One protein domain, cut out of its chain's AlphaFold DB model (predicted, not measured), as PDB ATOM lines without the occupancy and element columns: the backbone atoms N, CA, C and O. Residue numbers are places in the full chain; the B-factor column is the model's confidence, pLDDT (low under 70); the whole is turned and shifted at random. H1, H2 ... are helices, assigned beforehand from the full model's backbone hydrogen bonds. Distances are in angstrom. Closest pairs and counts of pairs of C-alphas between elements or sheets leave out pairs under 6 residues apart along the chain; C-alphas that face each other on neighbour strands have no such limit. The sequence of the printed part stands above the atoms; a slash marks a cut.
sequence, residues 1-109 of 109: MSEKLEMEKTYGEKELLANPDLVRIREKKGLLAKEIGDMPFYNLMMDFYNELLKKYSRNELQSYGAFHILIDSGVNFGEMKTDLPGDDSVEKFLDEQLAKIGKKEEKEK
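This is residues 1 to 109 of the 109 residues of an uncharacterized protein of bacterium (Candidatus Gribaldobacteria) CG02_land_8_20_14_3_00_41_15 (UniProt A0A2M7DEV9). The long helix H2 and short H5 lie side by side at the core, with H6 crossing beside them and H3 close by. H1 turns off from H2 at a corner toward one end of the longest axis, and residues 103 to 109 stick out at the other. The printed part has 109 residues, with six named helices, H1 to H6 in order along the chain, which hold 76 of them, and no named strand; its class is all helix. The whole is compact, with a radius of gyration of the C-alphas of 15.0 A, yet elongated, spanning 51 by 30 by 25 A.

Find C-alpha 20 at (25.532, 34.288, 15.485); from there H2 runs 24.5 A to residue 36. Before it, H1, residues 2 to 18, begins at (3.752, 39.186, -2.781) and covers 24.9 A. After it come H3, residues 38 to 53, 22.1 A; H4, residues 58 to 61; and H5, residues 65 to 70. H6, residues 90 to 105, covers 23.8 A and ends at (45.569, 24.212, -3.133).

Start at the hub, H2: its residues 22 to 29 touch H5 at a shallow tilt of 10 degrees, the same way, with C-alphas 26 and 69 closest at 6.1 A. H2 touches H6, C-alphas 25 and 91 closest at 5.7 A, at 37 degrees, only just steep. H1 and H2 touch only at the corner, only just, with 3 pairs of C-alphas within 8 A; Leu 16 and Leu 22 are closest, their C-alphas 6.2 A apart. H3 is close to H5 but not clearly touching, C-alphas 45 and 70 closest at 7.2 A. H4 is likewise close to H5, C-alphas 61 and 67 closest at 6.5 A. Every O i to N i+4 pair is within hydrogen-bond range in H1, H2, H3, H5 and H6; H4 is too short for one.

C-alphas 1 and 109, the farthest apart, are 53.4 A apart. The printed part has no cut; the H5 to H6 link, residues 71 to 89, is long. Look for pLDDT under 70 at residues 1 to 11, 74 and 103 to 109.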
ATOM      1  N   MET A   1      -0.302  38.257  -3.756       54.50
ATOM      2  CA  MET A   1       0.450  37.175  -3.074       54.50
ATOM      3  C   MET A   1       1.866  37.590  -2.653       54.50
ATOM      4  O   MET A   1       2.512  36.804  -1.978       54.50
ATOM      5  N   SER A   2       2.344  38.799  -2.980       61.62
ATOM      6  CA  SER A   2       3.752  39.186  -2.781       61.62
ATOM      7  C   SER A   2       4.094  39.655  -1.357       61.62
ATOM      8  O   SER A   2       5.117  39.251  -0.819       61.62
ATOM      9  N   GLU A   3       3.201  40.394  -0.694       62.75
ATOM     10  CA  GLU A   3       3.506  41.027   0.605       62.75
ATOM     11  C   GLU A   3       3.716  40.034   1.757       62.75
ATOM     12  O   GLU A   3       4.552  40.254   2.631       62.75
ATOM     13  N   LYS A   4       2.987  38.910   1.759       60.16
ATOM     14  CA  LYS A   4       3.128  37.884   2.804       60.16
ATOM     15  C   LYS A   4       4.495  37.191   2.722       60.16
ATOM     16  O   LYS A   4       5.157  37.018   3.738       60.16
ATOM     17  N   LEU A   5       4.942  36.884   1.503       57.50
ATOM     18  CA  LEU A   5       6.229  36.236   1.245       57.50
ATOM     19  C   LEU A   5       7.413  37.163   1.578       57.50
ATOM     20  O   LEU A   5       8.434  36.706   2.084       57.50
ATOM     21  N   GLU A   6       7.277  38.467   1.316       61.28
ATOM     22  CA  GLU A   6       8.287  39.471   1.678       61.28
ATOM     23  C   GLU A   6       8.372  39.695   3.194       61.28
ATOM     24  O   GLU A   6       9.477  39.786   3.738       61.28
ATOM     25  N   MET A   7       7.235  39.718   3.897       59.84
ATOM     26  CA  MET A   7       7.220  39.803   5.362       59.84
ATOM     27  C   MET A   7       7.829  38.562   6.024       59.84
ATOM     28  O   MET A   7       8.634  38.712   6.942       59.84
ATOM     29  N   GLU A   8       7.512  37.355   5.542       57.69
ATOM     30  CA  GLU A   8       8.082  36.102   6.066       57.69
ATOM     31  C   GLU A   8       9.601  36.018   5.823       57.69
ATOM     32  O   GLU A   8      10.345  35.680   6.743       57.69
ATOM     33  N   LYS A   9      10.090  36.446   4.645       60.06
ATOM     34  CA  LYS A   9      11.537  36.585   4.378       60.06
ATOM     35  C   LYS A   9      12.219  37.579   5.317       60.06
ATOM     36  O   LYS A   9      13.297  37.305   5.832       60.06
ATOM     37  N   THR A  10      11.594  38.733   5.537       60.34
ATOM     38  CA  THR A  10      12.154  39.794   6.389       60.34
ATOM     39  C   THR A  10      12.201  39.373   7.859       60.34
ATOM     40  O   THR A  10      13.110  39.771   8.586       60.34
ATOM     41  N   TYR A  11      11.233  38.570   8.307       55.88
ATOM     42  CA  TYR A  11      11.187  38.066   9.675       55.88
ATOM     43  C   TYR A  11      12.240  36.973   9.915       55.88
ATOM     44  O   TYR A  11      13.028  37.103  10.850       55.88
ATOM     45  N   GLY A  12      12.343  35.987   9.015       70.31
ATOM     46  CA  GLY A  12      13.374  34.944   9.102       70.31
ATOM     47  C   GLY A  12      14.801  35.501   9.036       70.31
ATOM     48  O   GLY A  12      15.677  35.045   9.764       70.31
ATOM     49  N   GLU A  13      15.040  36.556   8.249       77.00
ATOM     50  CA  GLU A  13      16.354  37.207   8.178       77.00
ATOM     51  C   GLU A  13      16.739  37.892   9.502       77.00
ATOM     52  O   GLU A  13      17.886  37.808   9.933       77.00
ATOM     53  N   LYS A  14      15.793  38.543  10.193       80.25
ATOM     54  CA  LYS A  14      16.074  39.178  11.495       80.25
ATOM     55  C   LYS A  14      16.435  38.156  12.569       80.25
ATOM     56  O   LYS A  14      17.342  38.407  13.357       80.25
ATOM     57  N   GLU A  15      15.730  37.032  12.610       78.38
ATOM     58  CA  GLU A  15      15.988  35.963  13.581       78.38
ATOM     59  C   GLU A  15      17.298  35.243  13.295       78.38
ATOM     60  O   GLU A  15      18.062  34.965  14.216       78.38
ATOM     61  N   LEU A  16      17.595  35.018  12.013       83.25
ATOM     62  CA  LEU A  16      18.895  34.530  11.588       83.25
ATOM     63  C   LEU A  16      20.008  35.463  12.077       83.25
ATOM     64  O   LEU A  16      20.941  35.002  12.722       83.25
ATOM     65  N   LEU A  17      19.895  36.770  11.814       84.62
ATOM     66  CA  LEU A  17      20.888  37.768  12.233       84.62
ATOM     67  C   LEU A  17      21.012  37.892  13.759       84.62
ATOM     68  O   LEU A  17      22.048  38.336  14.251       84.62
ATOM     69  N   ALA A  18      19.985  37.497  14.513       87.12
ATOM     70  CA  ALA A  18      20.028  37.443  15.969       87.12
ATOM     71  C   ALA A  18      20.764  36.200  16.510       87.12
ATOM     72  O   ALA A  18      21.119  36.178  17.689       87.12
ATOM     73  N   ASN A  19      21.017  35.184  15.675       88.81
ATOM     74  CA  ASN A  19      21.717  33.962  16.059       88.81
ATOM     75  C   ASN A  19      23.104  33.876  15.377       88.81
ATOM     76  O   ASN A  19      23.200  33.478  14.213       88.81
ATOM     77  N   PRO A  20      24.200  34.209  16.087       90.31
ATOM     78  CA  PRO A  20      25.532  34.288  15.485       90.31
ATOM     79  C   PRO A  20      26.051  32.944  14.954       90.31
ATOM     80  O   PRO A  20      26.807  32.927  13.983       90.31
ATOM     81  N   ASP A  21      25.640  31.820  15.546       90.75
ATOM     82  CA  ASP A  21      26.031  30.494  15.064       90.75
ATOM     83  C   ASP A  21      25.356  30.177  13.725       90.75
ATOM     84  O   ASP A  21      26.010  29.724  12.786       90.75
ATOM     85  N   LEU A  22      24.068  30.496  13.586       91.50
ATOM     86  CA  LEU A  22      23.353  30.342  12.319       91.50
ATOM     87  C   LEU A  22      23.905  31.280  11.229       91.50
ATOM     88  O   LEU A  22      24.059  30.855  10.083       91.50
ATOM     89  N   VAL A  23      24.283  32.518  11.569       92.06
ATOM     90  CA  VAL A  23      24.989  33.416  10.630       92.06
ATOM     91  C   VAL A  23      26.286  32.771  10.140       92.06
ATOM     92  O   VAL A  23      26.491  32.659   8.931       92.06
ATOM     93  N   ARG A  24      27.116  32.264  11.060       93.56
ATOM     94  CA  ARG A  24      28.385  31.598  10.730       93.56
ATOM     95  C   ARG A  24      28.179  30.394   9.806       93.56
ATOM     96  O   ARG A  24      28.924  30.219   8.842       93.56
ATOM     97  N   ILE A  25      27.155  29.579  10.060       94.38
ATOM     98  CA  ILE A  25      26.809  28.426   9.212       94.38
ATOM     99  C   ILE A  25      26.396  28.883   7.806       94.38
ATOM    100  O   ILE A  25      26.848  28.300   6.817       94.38
ATOM    101  N   ARG A  26      25.591  29.949   7.685       93.06
ATOM    102  CA  ARG A  26      25.195  30.507   6.379       93.06
ATOM    103  C   ARG A  26      26.392  31.031   5.593       93.06
ATOM    104  O   ARG A  26      26.468  30.799   4.387       93.06
ATOM    105  N   GLU A  27      27.329  31.700   6.255       93.88
ATOM    106  CA  GLU A  27      28.558  32.187   5.623       93.88
ATOM    107  C   GLU A  27      29.426  31.031   5.114       93.88
ATOM    108  O   GLU A  27      29.822  31.034   3.948       93.88
ATOM    109  N   LYS A  28      29.657  30.000   5.942       94.38
ATOM    110  CA  LYS A  28      30.397  28.787   5.546       94.38
ATOM    111  C   LYS A  28      29.748  28.089   4.356       94.38
ATOM    112  O   LYS A  28      30.441  27.689   3.422       94.38
ATOM    113  N   LYS A  29      28.420  27.979   4.366       94.00
ATOM    114  CA  LYS A  29      27.648  27.418   3.257       94.00
ATOM    115  C   LYS A  29      27.866  28.216   1.968       94.00
ATOM    116  O   LYS A  29      28.172  27.628   0.934       94.00
ATOM    117  N   GLY A  30      27.726  29.542   2.038       92.19
ATOM    118  CA  GLY A  30      27.927  30.431   0.893       92.19
ATOM    119  C   GLY A  30      29.355  30.373   0.349       92.19
ATOM    120  O   GLY A  30      29.548  30.340  -0.865       92.19
ATOM    121  N   LEU A  31      30.350  30.291   1.237       93.50
ATOM    122  CA  LEU A  31      31.746  30.098   0.858       93.50
ATOM    123  C   LEU A  31      31.941  28.759   0.143       93.50
ATOM    124  O   LEU A  31      32.478  28.734  -0.957       93.50
ATOM    125  N   LEU A  32      31.459  27.655   0.721       92.94
ATOM    126  CA  LEU A  32      31.611  26.331   0.124       92.94
ATOM    127  C   LEU A  32      30.974  26.268  -1.268       92.94
ATOM    128  O   LEU A  32      31.623  25.814  -2.207       92.94
ATOM    129  N   ALA A  33      29.740  26.763  -1.409       92.25
ATOM    130  CA  ALA A  33      29.040  26.822  -2.691       92.25
ATOM    131  C   ALA A  33      29.818  27.632  -3.740       92.25
ATOM    132  O   ALA A  33      29.920  27.210  -4.891       92.25
ATOM    133  N   LYS A  34      30.432  28.753  -3.338       92.88
ATOM    134  CA  LYS A  34      31.279  29.567  -4.217       92.88
ATOM    135  C   LYS A  34      32.531  28.817  -4.685       92.88
ATOM    136  O   LYS A  34      32.887  28.928  -5.855       92.88
ATOM    137  N   GLU A  35      33.182  28.070  -3.797       91.56
ATOM    138  CA  GLU A  35      34.442  27.377  -4.099       91.56
ATOM    139  C   GLU A  35      34.252  26.148  -5.000       91.56
ATOM    140  O   GLU A  35      35.059  25.902  -5.894       91.56
ATOM    141  N   ILE A  36      33.188  25.361  -4.792       91.44
ATOM    142  CA  ILE A  36      32.966  24.114  -5.559       91.44
ATOM    143  C   ILE A  36      31.915  24.246  -6.662       91.44
ATOM    144  O   ILE A  36      31.767  23.333  -7.474       91.44
ATOM    145  N   GLY A  37      31.198  25.369  -6.707       91.81
ATOM    146  CA  GLY A  37      30.086  25.618  -7.617       91.81
ATOM    147  C   GLY A  37      28.758  25.018  -7.144       91.81
ATOM    148  O   GLY A  37      28.712  24.038  -6.396       91.81
ATOM    149  N   ASP A  38      27.657  25.582  -7.645       88.62
ATOM    150  CA  ASP A  38      26.297  25.285  -7.173       88.62
ATOM    151  C   ASP A  38      25.879  23.822  -7.372       88.62
ATOM    152  O   ASP A  38      25.302  23.213  -6.474       88.62
ATOM    153  N   MET A  39      26.174  23.229  -8.535       89.81
ATOM    154  CA  MET A  39      25.786  21.841  -8.833       89.81
ATOM    155  C   MET A  39      26.542  20.816  -7.972       89.81
ATOM    156  O   MET A  39      25.902  19.961  -7.355       89.81
ATOM    157  N   PRO A  40      27.887  20.875  -7.876       92.69
ATOM    158  CA  PRO A  40      28.634  20.019  -6.955       92.69
ATOM    159  C   PRO A  40      28.217  20.211  -5.497       92.69
ATOM    160  O   PRO A  40      28.072  19.227  -4.771       92.69
ATOM    161  N   PHE A  41      27.966  21.458  -5.088       93.25
ATOM    162  CA  PHE A  41      27.459  21.763  -3.757       93.25
ATOM    163  C   PHE A  41      26.090  21.125  -3.503       93.25
ATOM    164  O   PHE A  41      25.921  20.455  -2.488       93.25
ATOM    165  N   TYR A  42      25.148  21.246  -4.442       91.31
ATOM    166  CA  TYR A  42      23.817  20.643  -4.347       91.31
ATOM    167  C   TYR A  42      23.856  19.111  -4.220       91.31
ATOM    168  O   TYR A  42      23.103  18.538  -3.432       91.31
ATOM    169  N   ASN A  43      24.742  18.431  -4.951       93.50
ATOM    170  CA  ASN A  43      24.879  16.976  -4.828       93.50
ATOM    171  C   ASN A  43      25.391  16.576  -3.437       93.50
ATOM    172  O   ASN A  43      24.816  15.713  -2.781       93.50
ATOM    173  N   LEU A  44      26.423  17.267  -2.955       93.94
ATOM    174  CA  LEU A  44      27.039  17.028  -1.652       93.94
ATOM    175  C   LEU A  44      26.065  17.280  -0.486       93.94
ATOM    176  O   LEU A  44      25.973  16.496   0.458       93.94
ATOM    177  N   MET A  45      25.298  18.355  -0.600       93.44
ATOM    178  CA  MET A  45      24.130  18.685   0.212       93.44
ATOM    179  C   MET A  45      23.105  17.549   0.285       93.44
ATOM    180  O   MET A  45      22.667  17.167   1.372       93.44
ATOM    181  N   MET A  46      22.711  17.022  -0.877       93.00
ATOM    182  CA  MET A  46      21.709  15.964  -0.978       93.00
ATOM    183  C   MET A  46      22.201  14.646  -0.392       93.00
ATOM    184  O   MET A  46      21.437  13.976   0.300       93.00
ATOM    185  N   ASP A  47      23.467  14.292  -0.608       94.69
ATOM    186  CA  ASP A  47      24.068  13.099  -0.012       94.69
ATOM    187  C   ASP A  47      24.042  13.177   1.518       94.69
ATOM    188  O   ASP A  47      23.560  12.258   2.179       94.69
ATOM    189  N   PHE A  48      24.469  14.309   2.084       95.12
ATOM    190  CA  PHE A  48      24.427  14.519   3.529       95.12
ATOM    191  C   PHE A  48      22.994  14.476   4.075       95.12
ATOM    192  O   PHE A  48      22.721  13.773   5.048       95.12
ATOM    193  N   TYR A  49      22.046  15.139   3.407       92.06
ATOM    194  CA  TYR A  49      20.632  15.079   3.777       92.06
ATOM    195  C   TYR A  49      20.071  13.648   3.757       92.06
ATOM    196  O   TYR A  49      19.348  13.252   4.673       92.06
ATOM    197  N   ASN A  50      20.419  12.853   2.744       93.75
ATOM    198  CA  ASN A  50      19.984  11.462   2.651       93.75
ATOM    199  C   ASN A  50      20.545  10.603   3.792       93.75
ATOM    200  O   ASN A  50      19.841   9.717   4.275       93.75
ATOM    201  N   GLU A  51      21.768  10.865   4.262       94.94
ATOM    202  CA  GLU A  51      22.306  10.203   5.458       94.94
ATOM    203  C   GLU A  51      21.562  10.621   6.732       94.94
ATOM    204  O   GLU A  51      21.233   9.766   7.557       94.94
ATOM    205  N   LEU A  52      21.216  11.906   6.871       94.94
ATOM    206  CA  LEU A  52      20.421  12.390   8.001       94.94
ATOM    207  C   LEU A  52      19.035  11.732   8.049       94.94
ATOM    208  O   LEU A  52      18.594  11.306   9.116       94.94
ATOM    209  N   LEU A  53      18.372  11.569   6.899       93.94
ATOM    210  CA  LEU A  53      17.056  10.922   6.809       93.94
ATOM    211  C   LEU A  53      17.047   9.445   7.229       93.94
ATOM    212  O   LEU A  53      15.980   8.903   7.513       93.94
ATOM    213  N   LYS A  54      18.205   8.774   7.275       95.31
ATOM    214  CA  LYS A  54      18.304   7.400   7.797       95.31
ATOM    215  C   LYS A  54      18.263   7.347   9.324       95.31
ATOM    216  O   LYS A  54      17.985   6.286   9.877       95.31
ATOM    217  N   LYS A  55      18.575   8.459   9.996       95.19
ATOM    218  CA  LYS A  55      18.729   8.546  11.457       95.19
ATOM    219  C   LYS A  55      17.622   9.361  12.120       95.19
ATOM    220  O   LYS A  55      17.214   9.034  13.228       95.19
ATOM    221  N   TYR A  56      17.143  10.397  11.438       94.31
ATOM    222  CA  TYR A  56      16.174  11.353  11.958       94.31
ATOM    223  C   TYR A  56      14.948  11.416  11.055       94.31
ATOM    224  O   TYR A  56      15.040  11.347   9.826       94.31
ATOM    225  N   SER A  57      13.782  11.613  11.658       93.50
ATOM    226  CA  SER A  57      12.580  11.961  10.911       93.50
ATOM    227  C   SER A  57      12.674  13.381  10.344       93.50
ATOM    228  O   SER A  57      13.380  14.248  10.860       93.50
ATOM    229  N   ARG A  58      11.889  13.665   9.298       89.12
ATOM    230  CA  ARG A  58      11.810  15.022   8.726       89.12
ATOM    231  C   ARG A  58      11.402  16.074   9.759       89.12
ATOM    232  O   ARG A  58      11.948  17.169   9.731       89.12
ATOM    233  N   ASN A  59      10.491  15.733  10.669       89.19
ATOM    234  CA  ASN A  59      10.034  16.650  11.716       89.19
ATOM    235  C   ASN A  59      11.162  16.983  12.703       89.19
ATOM    236  O   ASN A  59      11.294  18.127  13.132       89.19
ATOM    237  N   GLU A  60      12.006  16.002  13.035       91.25
ATOM    238  CA  GLU A  60      13.186  16.241  13.867       91.25
ATOM    239  C   GLU A  60      14.186  17.150  13.153       91.25
ATOM    240  O   GLU A  60      14.650  18.109  13.759       91.25
ATOM    241  N   LEU A  61      14.462  16.920  11.865       91.44
ATOM    242  CA  LEU A  61      15.372  17.770  11.082       91.44
ATOM    243  C   LEU A  61      14.873  19.217  10.965       91.44
ATOM    244  O   LEU A  61      15.649  20.151  11.135       91.44
ATOM    245  N   GLN A  62      13.567  19.406  10.764       89.62
ATOM    246  CA  GLN A  62      12.914  20.723  10.728       89.62
ATOM    247  C   GLN A  62      12.926  21.461  12.076       89.62
ATOM    248  O   GLN A  62      12.539  22.620  12.158       89.62
ATOM    249  N   SER A  63      13.361  20.804  13.151       90.44
ATOM    250  CA  SER A  63      13.548  21.460  14.445       90.44
ATOM    251  C   SER A  63      14.899  22.184  14.547       90.44
ATOM    252  O   SER A  63      15.145  22.834  15.564       90.44
ATOM    253  N   TYR A  64      15.785  22.046  13.547       92.31
ATOM    254  CA  TYR A  64      17.144  22.594  13.549       92.31
ATOM    255  C   TYR A  64      17.320  23.709  12.508       92.31
ATOM    256  O   TYR A  64      17.164  23.497  11.307       92.31
ATOM    257  N   GLY A  65      17.730  24.898  12.950       90.75
ATOM    258  CA  GLY A  65      17.956  26.059  12.090       90.75
ATOM    259  C   GLY A  65      19.068  25.831  11.064       90.75
ATOM    260  O   GLY A  65      18.922  26.189   9.897       90.75
ATOM    261  N   ALA A  66      20.154  25.158  11.446       91.94
ATOM    262  CA  ALA A  66      21.243  24.855  10.524       91.94
ATOM    263  C   ALA A  66      20.791  23.971   9.353       91.94
ATOM    264  O   ALA A  66      21.239  24.169   8.225       91.94
ATOM    265  N   PHE A  67      19.844  23.053   9.585       91.88
ATOM    266  CA  PHE A  67      19.241  22.255   8.519       91.88
ATOM    267  C   PHE A  67      18.477  23.137   7.522       91.88
ATOM    268  O   PHE A  67      18.599  22.961   6.312       91.88
ATOM    269  N   HIS A  68      17.745  24.137   8.011       89.88
ATOM    270  CA  HIS A  68      17.029  25.093   7.167       89.88
ATOM    271  C   HIS A  68      17.959  25.987   6.337       89.88
ATOM    272  O   HIS A  68      17.663  26.258   5.171       89.88
ATOM    273  N   ILE A  69      19.106  26.385   6.899       90.31
ATOM    274  CA  ILE A  69      20.168  27.075   6.153       90.31
ATOM    275  C   ILE A  69      20.708  26.173   5.056       90.31
ATOM    276  O   ILE A  69      20.839  26.603   3.913       90.31
ATOM    277  N   LEU A  70      21.007  24.921   5.400       88.44
ATOM    278  CA  LEU A  70      21.544  23.931   4.484       88.44
ATOM    279  C   LEU A  70      20.651  23.848   3.230       88.44
ATOM    280  O   LEU A  70      21.131  24.093   2.125       88.44
ATOM    281  N   ILE A  71      19.338  23.662   3.398       86.88
ATOM    282  CA  ILE A  71      18.380  23.499   2.284       86.88
ATOM    283  C   ILE A  71      17.818  24.807   1.685       86.88
ATOM    284  O   ILE A  71      16.908  24.738   0.861       86.88
ATOM    285  N   ASP A  72      18.310  25.983   2.094       80.31
ATOM    286  CA  ASP A  72      17.785  27.305   1.681       80.31
ATOM    287  C   ASP A  72      16.273  27.481   1.881       80.31
ATOM    288  O   ASP A  72      15.579  28.148   1.106       80.31
ATOM    289  N   SER A  73      15.717  26.906   2.944       73.75
ATOM    290  CA  SER A  73      14.317  27.162   3.261       73.75
ATOM    291  C   SER A  73      14.188  28.521   3.947       73.75
ATOM    292  O   SER A  73      14.777  28.739   5.005       73.75
ATOM    293  N   GLY A  74      13.396  29.424   3.369       64.38
ATOM    294  CA  GLY A  74      13.081  30.735   3.948       64.38
ATOM    295  C   GLY A  74      12.073  30.643   5.091       64.38
ATOM    296  O   GLY A  74      10.961  31.149   4.960       64.38
ATOM    297  N   VAL A  75      12.435  29.947   6.167       72.31
ATOM    298  CA  VAL A  75      11.612  29.791   7.372       72.31
ATOM    299  C   VAL A  75      12.049  30.753   8.476       72.31
ATOM    300  O   VAL A  75      13.124  31.344   8.434       72.31
ATOM    301  N   ASN A  76      11.179  30.900   9.466       70.75
ATOM    302  CA  ASN A  76      11.432  31.594  10.722       70.75
ATOM    303  C   ASN A  76      12.333  30.729  11.631       70.75
ATOM    304  O   ASN A  76      12.114  29.522  11.719       70.75
ATOM    305  N   PHE A  77      13.327  31.338  12.286       73.25
ATOM    306  CA  PHE A  77      14.345  30.638  13.092       73.25
ATOM    307  C   PHE A  77      14.118  30.729  14.615       73.25
ATOM    308  O   PHE A  77      14.945  30.233  15.378       73.25
ATOM    309  N   GLY A  78      13.028  31.352  15.072       70.19
ATOM    310  CA  GLY A  78      12.847  31.817  16.451       70.19
ATOM    311  C   GLY A  78      13.023  30.763  17.548       70.19
ATOM    312  O   GLY A  78      13.831  30.956  18.451       70.19
ATOM    313  N   GLU A  79      12.293  29.646  17.488       75.19
ATOM    314  CA  GLU A  79      12.328  28.599  18.532       75.19
ATOM    315  C   GLU A  79      13.102  27.335  18.111       75.19
ATOM    316  O   GLU A  79      12.980  26.275  18.728       75.19
ATOM    317  N   MET A  80      13.902  27.417  17.045       84.94
ATOM    318  CA  MET A  80      14.633  26.262  16.524       84.94
ATOM    319  C   MET A  80      15.894  25.972  17.337       84.94
ATOM    320  O   MET A  80      16.611  26.870  17.781       84.94
ATOM    321  N   LYS A  81      16.230  24.684  17.462       90.56
ATOM    322  CA  LYS A  81      17.573  24.275  17.883       90.56
ATOM    323  C   LYS A  81      18.577  24.771  16.844       90.56
ATOM    324  O   LYS A  81      18.267  24.825  15.661       90.56
ATOM    325  N   THR A  82      19.788  25.115  17.262       90.88
ATOM    326  CA  THR A  82      20.773  25.704  16.345       90.88
ATOM    327  C   THR A  82      21.276  24.690  15.322       90.88
ATOM    328  O   THR A  82      21.048  24.877  14.133       90.88
ATOM    329  N   ASP A  83      21.894  23.596  15.767       94.06
ATOM    330  CA  ASP A  83      22.502  22.592  14.889       94.06
ATOM    331  C   ASP A  83      22.277  21.171  15.423       94.06
ATOM    332  O   ASP A  83      21.943  20.972  16.598       94.06
ATOM    333  N   LEU A  84      22.431  20.188  14.541       94.69
ATOM    334  CA  LEU A  84      22.414  18.773  14.875       94.69
ATOM    335  C   LEU A  84      23.643  18.394  15.722       94.69
ATOM    336  O   LEU A  84      24.719  18.972  15.562       94.69
ATOM    337  N   PRO A  85      23.513  17.418  16.634       92.94
ATOM    338  CA  PRO A  85      24.608  17.032  17.513       92.94
ATOM    339  C   PRO A  85      25.645  16.136  16.819       92.94
ATOM    340  O   PRO A  85      25.328  15.321  15.954       92.94
ATOM    341  N   GLY A  86      26.890  16.206  17.296       92.12
ATOM    342  CA  GLY A  86      27.941  15.242  16.959       92.12
ATOM    343  C   GLY A  86      28.342  15.254  15.482       92.12
ATOM    344  O   GLY A  86      28.615  16.309  14.914       92.12
ATOM    345  N   ASP A  87      28.419  14.068  14.877       91.38
ATOM    346  CA  ASP A  87      28.815  13.893  13.471       91.38
ATOM    347  C   ASP A  87      27.731  14.317  12.472       91.38
ATOM    348  O   ASP A  87      28.007  14.437  11.283       91.38
ATOM    349  N   ASP A  88      26.512  14.564  12.950       94.62
ATOM    350  CA  ASP A  88      25.388  14.995  12.121       94.62
ATOM    351  C   ASP A  88      25.280  16.531  12.037       94.62
ATOM    352  O   ASP A  88      24.395  17.041  11.352       94.62
ATOM    353  N   SER A  89      26.179  17.264  12.711       96.69
ATOM    354  CA  SER A  89      26.270  18.730  12.676       96.69
ATOM    355  C   SER A  89      26.491  19.246  11.256       96.69
ATOM    356  O   SER A  89      27.432  18.856  10.558       96.69
ATOM    357  N   VAL A  90      25.640  20.191  10.857       95.25
ATOM    358  CA  VAL A  90      25.761  20.893   9.582       95.25
ATOM    359  C   VAL A  90      27.024  21.740   9.562       95.25
ATOM    360  O   VAL A  90      27.733  21.766   8.558       95.25
ATOM    361  N   GLU A  91      27.326  22.428  10.664       95.94
ATOM    362  CA  GLU A  91      28.529  23.247  10.748       95.94
ATOM    363  C   GLU A  91      29.791  22.407  10.543       95.94
ATOM    364  O   GLU A  91      30.633  22.742   9.705       95.94
ATOM    365  N   LYS A  92      29.890  21.292  11.273       95.94
ATOM    366  CA  LYS A  92      31.020  20.368  11.177       95.94
ATOM    367  C   LYS A  92      31.168  19.826   9.760       95.94
ATOM    368  O   LYS A  92      32.274  19.812   9.222       95.94
ATOM    369  N   PHE A  93      30.061  19.422   9.141       96.19
ATOM    370  CA  PHE A  93      30.060  18.965   7.758       96.19
ATOM    371  C   PHE A  93      30.641  20.022   6.807       96.19
ATOM    372  O   PHE A  93      31.526  19.702   6.013       96.19
ATOM    373  N   LEU A  94      30.194  21.280   6.903       95.19
ATOM    374  CA  LEU A  94      30.695  22.375   6.065       95.19
ATOM    375  C   LEU A  94      32.193  22.631   6.287       95.19
ATOM    376  O   LEU A  94      32.932  22.774   5.311       95.19
ATOM    377  N   ASP A  95      32.654  22.623   7.541       94.81
ATOM    378  CA  ASP A  95      34.074  22.781   7.879       94.81
ATOM    379  C   ASP A  95      34.940  21.683   7.263       94.81
ATOM    380  O   ASP A  95      35.998  21.957   6.689       94.81
ATOM    381  N   GLU A  96      34.485  20.433   7.327       95.00
ATOM    382  CA  GLU A  96      35.200  19.304   6.738       95.00
ATOM    383  C   GLU A  96      35.307  19.416   5.214       95.00
ATOM    384  O   GLU A  96      36.339  19.047   4.646       95.00
ATOM    385  N   GLN A  97      34.276  19.926   4.533       94.19
ATOM    386  CA  GLN A  97      34.351  20.134   3.086       94.19
ATOM    387  C   GLN A  97      35.252  21.312   2.717       94.19
ATOM    388  O   GLN A  97      36.075  21.176   1.812       94.19
ATOM    389  N   LEU A  98      35.169  22.431   3.443       93.06
ATOM    390  CA  LEU A  98      36.056  23.581   3.240       93.06
ATOM    391  C   LEU A  98      37.527  23.198   3.467       93.06
ATOM    392  O   LEU A  98      38.395  23.531   2.658       93.06
ATOM    393  N   ALA A  99      37.816  22.402   4.499       92.88
ATOM    394  CA  ALA A  99      39.166  21.909   4.768       92.88
ATOM    395  C   ALA A  99      39.713  21.003   3.647       92.88
ATOM    396  O   ALA A  99      40.923  20.983   3.403       92.88
ATOM    397  N   LYS A 100      38.855  20.246   2.946       90.44
ATOM    398  CA  LYS A 100      39.271  19.437   1.784       90.44
ATOM    399  C   LYS A 100      39.668  20.301   0.588       90.44
ATOM    400  O   LYS A 100      40.508  19.865  -0.197       90.44
ATOM    401  N   ILE A 101      39.088  21.493   0.456       85.12
ATOM    402  CA  ILE A 101      39.409  22.445  -0.616       85.12
ATOM    403  C   ILE A 101      40.756  23.106  -0.337       85.12
ATOM    404  O   ILE A 101      41.649  23.011  -1.175       85.12
ATOM    405  N   GLY A 102      40.965  23.638   0.873       73.88
ATOM    406  CA  GLY A 102      42.252  24.251   1.240       73.88
ATOM    407  C   GLY A 102      43.443  23.289   1.110       73.88
ATOM    408  O   GLY A 102      44.516  23.671   0.652       73.88
ATOM    409  N   LYS A 103      43.242  21.994   1.400       63.66
ATOM    410  CA  LYS A 103      44.272  20.953   1.211       63.66
ATOM    411  C   LYS A 103      44.557  20.593  -0.255       63.66
ATOM    412  O   LYS A 103      45.575  19.949  -0.514       63.66
ATOM    413  N   LYS A 104      43.671  20.927  -1.202       57.59
ATOM    414  CA  LYS A 104      43.944  20.759  -2.641       57.59
ATOM    415  C   LYS A 104      44.895  21.844  -3.143       57.59
ATOM    416  O   LYS A 104      45.842  21.508  -3.845       57.59
ATOM    417  N   GLU A 105      44.718  23.091  -2.706       54.47
ATOM    418  CA  GLU A 105      45.569  24.212  -3.133       54.47
ATOM    419  C   GLU A 105      47.034  24.086  -2.673       54.47
ATOM    420  O   GLU A 105      47.937  24.534  -3.376       54.47
ATOM    421  N   GLU A 106      47.306  23.431  -1.538       53.09
ATOM    422  CA  GLU A 106      48.682  23.180  -1.073       53.09
ATOM    423  C   GLU A 106      49.415  22.066  -1.840       53.09
ATOM    424  O   GLU A 106      50.636  21.974  -1.751       53.09
ATOM    425  N   LYS A 107      48.706  21.207  -2.586       48.91
ATOM    426  CA  LYS A 107      49.327  20.116  -3.363       48.91
ATOM    427  C   LYS A 107      49.609  20.473  -4.824       48.91
ATOM    428  O   LYS A 107      50.286  19.700  -5.496       48.91
ATOM    429  N   GLU A 108      49.092  21.600  -5.308       50.81
ATOM    430  CA  GLU A 108      49.300  22.089  -6.680       50.81
ATOM    431  C   GLU A 108      50.343  23.227  -6.772       50.81
ATOM    432  O   GLU A 108      50.515  23.812  -7.842       50.81
ATOM    433  N   LYS A 109      51.068  23.521  -5.681       44.00
ATOM    434  CA  LYS A 109      52.241  24.415  -5.644       44.00
ATOM    435  C   LYS A 109      53.530  23.637  -5.413       44.00
ATOM    436  O   LYS A 109      54.555  24.067  -5.986       44.00
TER     437      LYS A 109